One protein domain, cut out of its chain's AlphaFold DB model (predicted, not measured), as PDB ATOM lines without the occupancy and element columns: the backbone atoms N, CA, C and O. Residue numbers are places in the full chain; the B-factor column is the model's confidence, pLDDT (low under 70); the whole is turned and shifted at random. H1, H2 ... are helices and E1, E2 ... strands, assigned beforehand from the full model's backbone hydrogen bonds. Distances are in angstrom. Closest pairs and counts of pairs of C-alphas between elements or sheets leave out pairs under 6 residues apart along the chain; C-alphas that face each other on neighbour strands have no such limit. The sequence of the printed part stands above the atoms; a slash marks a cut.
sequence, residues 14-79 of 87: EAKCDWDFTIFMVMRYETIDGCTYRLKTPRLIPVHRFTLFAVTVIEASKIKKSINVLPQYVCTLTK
ATOM      1  N   GLU A  14      74.165  -7.552  67.457       82.62
ATOM      2  CA  GLU A  14      75.507  -7.150  67.902       82.62
ATOM      3  C   GLU A  14      76.480  -8.333  68.022       82.62
ATOM      4  O   GLU A  14      77.691  -8.130  68.103       82.62
ATOM      5  N   ALA A  15      75.968  -9.568  68.018       86.38
ATOM      6  CA  ALA A  15      76.787 -10.767  68.050       86.38
ATOM      7  C   ALA A  15      77.694 -10.834  66.814       86.38
ATOM      8  O   ALA A  15      77.248 -10.710  65.668       86.38
ATOM      9  N   LYS A  16      78.984 -11.042  67.071       90.12
ATOM     10  CA  LYS A  16      79.989 -11.292  66.045       90.12
ATOM     11  C   LYS A  16      79.957 -12.768  65.682       90.12
ATOM     12  O   LYS A  16      79.987 -13.619  66.566       90.12
ATOM     13  N   CYS A  17      79.871 -13.050  64.392       89.81
ATOM     14  CA  CYS A  17      79.891 -14.401  63.851       89.81
ATOM     15  C   CYS A  17      80.783 -14.440  62.617       89.81
ATOM     16  O   CYS A  17      81.150 -13.396  62.069       89.81
ATOM     17  N   ASP A  18      81.087 -15.649  62.177       93.00
ATOM     18  CA  ASP A  18      81.841 -15.868  60.958       93.00
ATOM     19  C   ASP A  18      80.868 -16.067  59.800       93.00
ATOM     20  O   ASP A  18      79.813 -16.698  59.937       93.00
ATOM     21  N   TRP A  19      81.187 -15.455  58.666       93.25
ATOM     22  CA  TRP A  19      80.296 -15.393  57.517       93.25
ATOM     23  C   TRP A  19      81.039 -15.771  56.251       93.25
ATOM     24  O   TRP A  19      82.056 -15.167  55.907       93.25
ATOM     25  N   ASP A  20      80.457 -16.709  55.519       95.31
ATOM     26  CA  ASP A  20      80.864 -17.033  54.167       95.31
ATOM     27  C   ASP A  20      80.065 -16.217  53.163       95.31
ATOM     28  O   ASP A  20      78.833 -16.180  53.187       95.31
ATOM     29  N   PHE A  21      80.780 -15.587  52.241       95.38
ATOM     30  CA  PHE A  21      80.221 -14.845  51.128       95.38
ATOM     31  C   PHE A  21      80.484 -15.609  49.843       95.38
ATOM     32  O   PHE A  21      81.627 -15.948  49.537       95.38
ATOM     33  N   THR A  22      79.435 -15.798  49.049       96.50
ATOM     34  CA  THR A  22      79.552 -16.353  47.700       96.50
ATOM     35  C   THR A  22      79.038 -15.327  46.708       96.50
ATOM     36  O   THR A  22      77.905 -14.851  46.813       96.50
ATOM     37  N   ILE A  23      79.884 -14.966  45.749       95.25
ATOM     38  CA  ILE A  23      79.537 -14.097  44.631       95.25
ATOM     39  C   ILE A  23      79.229 -14.984  43.432       95.25
ATOM     40  O   ILE A  23      80.057 -15.788  43.004       95.25
ATOM     41  N   PHE A  24      78.044 -14.796  42.873       95.75
ATOM     42  CA  PHE A  24      77.575 -15.445  41.665       95.75
ATOM     43  C   PHE A  24      77.535 -14.451  40.515       95.75
ATOM     44  O   PHE A  24      77.027 -13.345  40.677       95.75
ATOM     45  N   MET A  25      77.999 -14.854  39.341       94.19
ATOM     46  CA  MET A  25      77.700 -14.166  38.093       94.19
ATOM     47  C   MET A  25      76.330 -14.615  37.578       94.19
ATOM     48  O   MET A  25      76.016 -15.807  37.557       94.19
ATOM     49  N   VAL A  26      75.515 -13.654  37.152       92.62
ATOM     50  CA  VAL A  26      74.179 -13.881  36.602       92.62
ATOM     51  C   VAL A  26      74.283 -14.048  35.092       92.62
ATOM     52  O   VAL A  26      74.366 -13.069  34.347       92.62
ATOM     53  N   MET A  27      74.214 -15.287  34.616       91.88
ATOM     54  CA  MET A  27      74.110 -15.558  33.187       91.88
ATOM     55  C   MET A  27      72.662 -15.437  32.731       91.88
ATOM     56  O   MET A  27      71.779 -16.160  33.191       91.88
ATOM     57  N   ARG A  28      72.421 -14.507  31.803       91.31
ATOM     58  CA  ARG A  28      71.110 -14.287  31.162       91.31
ATOM     59  C   ARG A  28      71.059 -14.771  29.720       91.31
ATOM     60  O   ARG A  28      69.973 -14.826  29.147       91.31
ATOM     61  N   TYR A  29      72.211 -15.094  29.150       91.31
ATOM     62  CA  TYR A  29      72.357 -15.515  27.770       91.31
ATOM     63  C   TYR A  29      73.221 -16.770  27.710       91.31
ATOM     64  O   TYR A  29      74.084 -16.967  28.565       91.31
ATOM     65  N   GLU A  30      72.969 -17.600  26.712       90.06
ATOM     66  CA  GLU A  30      73.737 -18.799  26.398       90.06
ATOM     67  C   GLU A  30      73.977 -18.827  24.889       90.06
ATOM     68  O   GLU A  30      73.087 -18.470  24.111       90.06
ATOM     69  N   THR A  31      75.183 -19.207  24.476       89.94
ATOM     70  CA  THR A  31      75.543 -19.306  23.061       89.94
ATOM     71  C   THR A  31      75.563 -20.773  22.660       89.94
ATOM     72  O   THR A  31      76.308 -21.557  23.241       89.94
ATOM     73  N   ILE A  32      74.738 -21.134  21.677       88.50
ATOM     74  CA  ILE A  32      74.629 -22.490  21.125       88.50
ATOM     75  C   ILE A  32      74.790 -22.357  19.611       88.50
ATOM     76  O   ILE A  32      74.113 -21.532  18.999       88.50
ATOM     77  N   ASP A  33      75.731 -23.099  19.024       89.50
ATOM     78  CA  ASP A  33      76.032 -23.083  17.583       89.50
ATOM     79  C   ASP A  33      76.223 -21.668  16.994       89.50
ATOM     80  O   ASP A  33      75.752 -21.336  15.909       89.50
ATOM     81  N   GLY A  34      76.892 -20.788  17.749       90.25
ATOM     82  CA  GLY A  34      77.163 -19.399  17.352       90.25
ATOM     83  C   GLY A  34      75.976 -18.436  17.490       90.25
ATOM     84  O   GLY A  34      76.157 -17.225  17.370       90.25
ATOM     85  N   CYS A  35      74.779 -18.929  17.813       90.06
ATOM     86  CA  CYS A  35      73.604 -18.105  18.086       90.06
ATOM     87  C   CYS A  35      73.489 -17.798  19.587       90.06
ATOM     88  O   CYS A  35      73.680 -18.674  20.429       90.06
ATOM     89  N   THR A  36      73.158 -16.551  19.941       92.62
ATOM     90  CA  THR A  36      72.979 -16.129  21.344       92.62
ATOM     91  C   THR A  36      71.503 -16.146  21.723       92.62
ATOM     92  O   THR A  36      70.699 -15.403  21.163       92.62
ATOM     93  N   TYR A  37      71.156 -16.957  22.718       91.50
ATOM     94  CA  TYR A  37      69.793 -17.129  23.204       91.50
ATOM     95  C   TYR A  37      69.638 -16.527  24.590       91.50
ATOM     96  O   TYR A  37      70.492 -16.690  25.460       91.50
ATOM     97  N   ARG A  38      68.515 -15.846  24.827       90.81
ATOM     98  CA  ARG A  38      68.154 -15.376  26.166       90.81
ATOM     99  C   ARG A  38      67.597 -16.539  26.983       90.81
ATOM    100  O   ARG A  38      66.631 -17.184  26.582       90.81
ATOM    101  N   LEU A  39      68.171 -16.763  28.157       88.88
ATOM    102  CA  LEU A  39      67.715 -17.779  29.097       88.88
ATOM    103  C   LEU A  39      66.365 -17.377  29.706       88.88
ATOM    104  O   LEU A  39      66.184 -16.235  30.135       88.88
ATOM    105  N   LYS A  40      65.428 -18.333  29.784       88.06
ATOM    106  CA  LYS A  40      64.142 -18.145  30.486       88.06
ATOM    107  C   LYS A  40      64.352 -17.891  31.980       88.06
ATOM    108  O   LYS A  40      63.722 -17.004  32.543       88.06
ATOM    109  N   THR A  41      65.281 -18.629  32.585       88.81
ATOM    110  CA  THR A  41      65.686 -18.468  33.983       88.81
ATOM    111  C   THR A  41      67.175 -18.141  34.022       88.81
ATOM    112  O   THR A  41      67.961 -18.918  33.472       88.81
ATOM    113  N   PRO A  42      67.591 -17.022  34.642       89.50
ATOM    114  CA  PRO A  42      69.006 -16.723  34.802       89.50
ATOM    115  C   PRO A  42      69.716 -17.837  35.575       89.50
ATOM    116  O   PRO A  42      69.197 -18.324  36.579       89.50
ATOM    117  N   ARG A  43      70.907 -18.228  35.120       91.19
ATOM    118  CA  ARG A  43      71.761 -19.177  35.844       91.19
ATOM    119  C   ARG A  43      72.740 -18.402  36.722       91.19
ATOM    120  O   ARG A  43      73.267 -17.375  36.299       91.19
ATOM    121  N   LEU A  44      72.973 -18.893  37.936       92.75
ATOM    122  CA  LEU A  44      73.957 -18.339  38.863       92.75
ATOM    123  C   LEU A  44      75.215 -19.204  38.819       92.75
ATOM    124  O   LEU A  44      75.152 -20.388  39.137       92.75
ATOM    125  N   ILE A  45      76.344 -18.616  38.427       93.50
ATOM    126  CA  ILE A  45      77.647 -19.293  38.429       93.50
ATOM    127  C   ILE A  45      78.483 -18.727  39.572       93.50
ATOM    128  O   ILE A  45      78.728 -17.522  39.561       93.50
ATOM    129  N   PRO A  46      78.934 -19.536  40.546       94.38
ATOM    130  CA  PRO A  46      79.824 -19.045  41.589       94.38
ATOM    131  C   PRO A  46      81.155 -18.625  40.958       94.38
ATOM    132  O   PRO A  46      81.815 -19.422  40.299       94.38
ATOM    133  N   VAL A  47      81.537 -17.363  41.142       94.62
ATOM    134  CA  VAL A  47      82.785 -16.795  40.602       94.62
ATOM    135  C   VAL A  47      83.800 -16.475  41.688       94.62
ATOM    136  O   VAL A  47      84.996 -16.441  41.420       94.62
ATOM    137  N   HIS A  48      83.341 -16.239  42.918       94.38
ATOM    138  CA  HIS A  48      84.230 -15.965  44.035       94.38
ATOM    139  C   HIS A  48      83.596 -16.374  45.363       94.38
ATOM    140  O   HIS A  48      82.379 -16.270  45.533       94.38
ATOM    141  N   ARG A  49      84.432 -16.806  46.307       94.94
ATOM    142  CA  ARG A  49      84.039 -17.111  47.682       94.94
ATOM    143  C   ARG A  49      85.097 -16.569  48.629       94.94
ATOM    144  O   ARG A  49      86.285 -16.750  48.376       94.94
ATOM    145  N   PHE A  50      84.660 -15.916  49.695       94.56
ATOM    146  CA  PHE A  50      85.537 -15.428  50.753       94.56
ATOM    147  C   PHE A  50      84.824 -15.475  52.101       94.56
ATOM    148  O   PHE A  50      83.595 -15.432  52.164       94.56
ATOM    149  N   THR A  51      85.611 -15.533  53.168       94.12
ATOM    150  CA  THR A  51      85.126 -15.643  54.545       94.12
ATOM    151  C   THR A  51      85.545 -14.407  55.323       94.12
ATOM    152  O   THR A  51      86.678 -13.943  55.186       94.12
ATOM    153  N   LEU A  52      84.643 -13.870  56.142       94.38
ATOM    154  CA  LEU A  52      84.966 -12.819  57.102       94.38
ATOM    155  C   LEU A  52      84.640 -13.288  58.514       94.38
ATOM    156  O   LEU A  52      83.518 -13.719  58.786       94.38
ATOM    157  N   PHE A  53      85.622 -13.156  59.400       92.31
ATOM    158  CA  PHE A  53      85.541 -13.610  60.783       92.31
ATOM    159  C   PHE A  53      85.131 -12.481  61.727       92.31
ATOM    160  O   PHE A  53      85.519 -11.325  61.537       92.31
ATOM    161  N   ALA A  54      84.387 -12.829  62.774       91.62
ATOM    162  CA  ALA A  54      83.979 -11.938  63.853       91.62
ATOM    163  C   ALA A  54      83.264 -10.649  63.384       91.62
ATOM    164  O   ALA A  54      83.488  -9.559  63.925       91.62
ATOM    165  N   VAL A  55      82.372 -10.781  62.399       92.25
ATOM    166  CA  VAL A  55      81.601  -9.675  61.812       92.25
ATOM    167  C   VAL A  55      80.151  -9.723  62.293       92.25
ATOM    168  O   VAL A  55      79.548 -10.793  62.420       92.25
ATOM    169  N   THR A  56      79.561  -8.560  62.571       92.12
ATOM    170  CA  THR A  56      78.136  -8.488  62.923       92.12
ATOM    171  C   THR A  56      77.256  -8.733  61.698       92.12
ATOM    172  O   THR A  56      77.628  -8.434  60.562       92.12
ATOM    173  N   VAL A  57      76.023  -9.204  61.901       89.62
ATOM    174  CA  VAL A  57      75.087  -9.413  60.779       89.62
ATOM    175  C   VAL A  57      74.786  -8.109  60.015       89.62
ATOM    176  O   VAL A  57      74.511  -8.133  58.814       89.62
ATOM    177  N   ILE A  58      74.868  -6.951  60.683       91.38
ATOM    178  CA  ILE A  58      74.667  -5.635  60.061       91.38
ATOM    179  C   ILE A  58      75.815  -5.317  59.099       91.38
ATOM    180  O   ILE A  58      75.569  -4.898  57.967       91.38
ATOM    181  N   GLU A  59      77.058  -5.516  59.530       92.31
ATOM    182  CA  GLU A  59      78.247  -5.307  58.700       92.31
ATOM    183  C   GLU A  59      78.282  -6.292  57.526       92.31
ATOM    184  O   GLU A  59      78.438  -5.867  56.380       92.31
ATOM    185  N   ALA A  60      78.012  -7.576  57.776       92.81
ATOM    186  CA  ALA A  60      77.923  -8.587  56.725       92.81
ATOM    187  C   ALA A  60      76.843  -8.236  55.682       92.81
ATOM    188  O   ALA A  60      77.065  -8.314  54.471       92.81
ATOM    189  N   SER A  61      75.683  -7.754  56.137       91.62
ATOM    190  CA  SER A  61      74.603  -7.287  55.259       91.62
ATOM    191  C   SER A  61      75.005  -6.063  54.431       91.62
ATOM    192  O   SER A  61      74.655  -5.983  53.251       91.62
ATOM    193  N   LYS A  62      75.771  -5.122  55.002       93.62
ATOM    194  CA  LYS A  62      76.305  -3.967  54.260       93.62
ATOM    195  C   LYS A  62      77.236  -4.410  53.130       93.62
ATOM    196  O   LYS A  62      77.049  -3.946  52.009       93.62
ATOM    197  N   ILE A  63      78.150  -5.344  53.395       91.50
ATOM    198  CA  ILE A  63      79.084  -5.889  52.392       91.50
ATOM    199  C   ILE A  63      78.324  -6.605  51.269       91.50
ATOM    200  O   ILE A  63      78.534  -6.343  50.083       91.50
ATOM    201  N   LYS A  64      77.353  -7.453  51.626       93.50
ATOM    202  CA  LYS A  64      76.475  -8.095  50.641       93.50
ATOM    203  C   LYS A  64      75.750  -7.062  49.776       93.50
ATOM    204  O   LYS A  64      75.661  -7.231  48.560       93.50
ATOM    205  N   LYS A  65      75.194  -6.010  50.382       92.81
ATOM    206  CA  LYS A  65      74.486  -4.947  49.652       92.81
ATOM    207  C   LYS A  65      75.418  -4.171  48.726       92.81
ATOM    208  O   LYS A  65      75.002  -3.887  47.610       92.81
ATOM    209  N   SER A  66      76.652  -3.880  49.142       91.06
ATOM    210  CA  SER A  66      77.621  -3.179  48.291       91.06
ATOM    211  C   SER A  66      78.060  -4.000  47.082       91.06
ATOM    212  O   SER A  66      78.376  -3.415  46.057       91.06
ATOM    213  N   ILE A  67      78.045  -5.335  47.163       87.31
ATOM    214  CA  ILE A  67      78.346  -6.204  46.012       87.31
ATOM    215  C   ILE A  67      77.118  -6.352  45.094       87.31
ATOM    216  O   ILE A  67      77.244  -6.321  43.873       87.31
ATOM    217  N   ASN A  68      75.914  -6.432  45.669       87.81
ATOM    218  CA  ASN A  68      74.644  -6.573  44.938       87.81
ATOM    219  C   ASN A  68      74.197  -5.323  44.150       87.81
ATOM    220  O   ASN A  68      73.093  -5.310  43.608       87.81
ATOM    221  N   VAL A  69      75.015  -4.270  44.077       86.62
ATOM    222  CA  VAL A  69      74.741  -3.100  43.223       86.62
ATOM    223  C   VAL A  69      74.956  -3.399  41.737       86.62
ATOM    224  O   VAL A  69      74.404  -2.709  40.883       86.62
ATOM    225  N   LEU A  70      75.752  -4.423  41.415       82.19
ATOM    226  CA  LEU A  70      76.066  -4.788  40.040       82.19
ATOM    227  C   LEU A  70      75.005  -5.758  39.497       82.19
ATOM    228  O   LEU A  70      74.881  -6.863  40.011       82.19
ATOM    229  N   PRO A  71      74.288  -5.436  38.406       83.50
ATOM    230  CA  PRO A  71      73.209  -6.288  37.884       83.50
ATOM    231  C   PRO A  71      73.694  -7.638  37.326       83.50
ATOM    232  O   PRO A  71      72.878  -8.519  37.037       83.50
ATOM    233  N   GLN A  72      75.007  -7.773  37.134       88.75
ATOM    234  CA  GLN A  72      75.685  -8.974  36.652       88.75
ATOM    235  C   GLN A  72      76.109  -9.903  37.791       88.75
ATOM    236  O   GLN A  72      76.457 -11.047  37.515       88.75
ATOM    237  N   TYR A  73      76.072  -9.440  39.043       91.50
ATOM    238  CA  TYR A  73      76.538 -10.205  40.192       91.50
ATOM    239  C   TYR A  73      75.485 -10.273  41.293       91.50
ATOM    240  O   TYR A  73      74.765  -9.317  41.561       91.50
ATOM    241  N   VAL A  74      75.419 -11.423  41.956       92.88
ATOM    242  CA  VAL A  74      74.612 -11.632  43.155       92.88
ATOM    243  C   VAL A  74      75.513 -12.172  44.249       92.88
ATOM    244  O   VAL A  74      76.152 -13.202  44.082       92.88
ATOM    245  N   CYS A  75      75.554 -11.492  45.384       94.44
ATOM    246  CA  CYS A  75      76.227 -11.942  46.587       94.44
ATOM    247  C   CYS A  75      75.214 -12.535  47.568       94.44
ATOM    248  O   CYS A  75      74.226 -11.886  47.944       94.44
ATOM    249  N   THR A  76      75.483 -13.760  48.009       94.00
ATOM    250  CA  THR A  76      74.811 -14.404  49.137       94.00
ATOM    251  C   THR A  76      75.761 -14.471  50.324       94.00
ATOM    252  O   THR A  76      76.977 -14.493  50.146       94.00
ATOM    253  N   LEU A  77      75.196 -14.509  51.530       93.75
ATOM    254  CA  LEU A  77      75.946 -14.710  52.766       93.75
ATOM    255  C   LEU A  77      75.341 -15.890  53.524       93.75
ATOM    256  O   LEU A  77      74.112 -16.004  53.569       93.75
ATOM    257  N   THR A  78      76.196 -16.716  54.111       93.44
ATOM    258  CA  THR A  78      75.838 -17.855  54.959       93.44
ATOM    259  C   THR A  78      76.582 -17.704  56.277       93.44
ATOM    260  O   THR A  78      77.773 -17.396  56.284       93.44
ATOM    261  N   LYS A  79      75.874 -17.861  57.396       91.25
ATOM    262  CA  LYS A  79      76.509 -17.877  58.715       91.25
ATOM    263  C   LYS A  79      77.241 -19.204  58.871       91.25
ATOM    264  O   LYS A  79      76.645 -20.238  58.593       91.25
TER     265      LYS A  79
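This is residues 14 to 79 of the 87 residues of an uncharacterized protein of Bacteroides sp. 2_2_4 (UniProt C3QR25). A long two-stranded hairpin, E1 and E2, makes the length of this rod; at one end E3 joins it beside E1, and the three-stranded sheet curls round H1, which packs on one face. At the other end the hairpin's tip, residues 31 to 36, sticks out free. The printed part has 66 residues, with E1, E2, H1 and E3 in that order; the sheet, E2 - E1 - E3, is antiparallel and the class is mostly strand. It is loose, with a radius of gyration of the C-alphas of 15.2 A, and spans 51 by 17 by 14 A.

Start with E1, residues 16 to 32, the inner strand of a twisted sheet. E2, residues 35 to 56, is its antiparallel neighbour at 168 degrees, and the two form a hairpin; look at N 21 and O 50, 2.8 A apart. E3, residues 73 to 79, is antiparallel to E1 at 149 degrees, with N 22 and O 76 3.0 A apart. H1, residues 57 to 67, is on the sheet, in two layers, helix on one face; its closest C-alphas to E3 are Lys 64 and Cys 75, 5.6 A. E2, H1 and E3 make a split strand-helix-strand unit, two same-way strands with E1 between them, with a right-handed crossover. In H1 every O i to N i+4 pair is within hydrogen-bond range.

Find C-alpha 16 at (79.989, -11.292, 66.045); from there E1 runs 46.6 A to residue 32, and bends by 51 degrees at residue 29. E2 runs 46.1 A, and bends by 104 degrees at residue 53. H1 spans 15.5 A, and E3 runs 20.0 A to C-alpha 79 at (76.509, -17.877, 58.715).

The C-alphas farthest apart, Glu 14 and Asp 33, are 52.8 A apart. The printed part has no cut, its three links are tight, and no printed residue is under 70 in pLDDT.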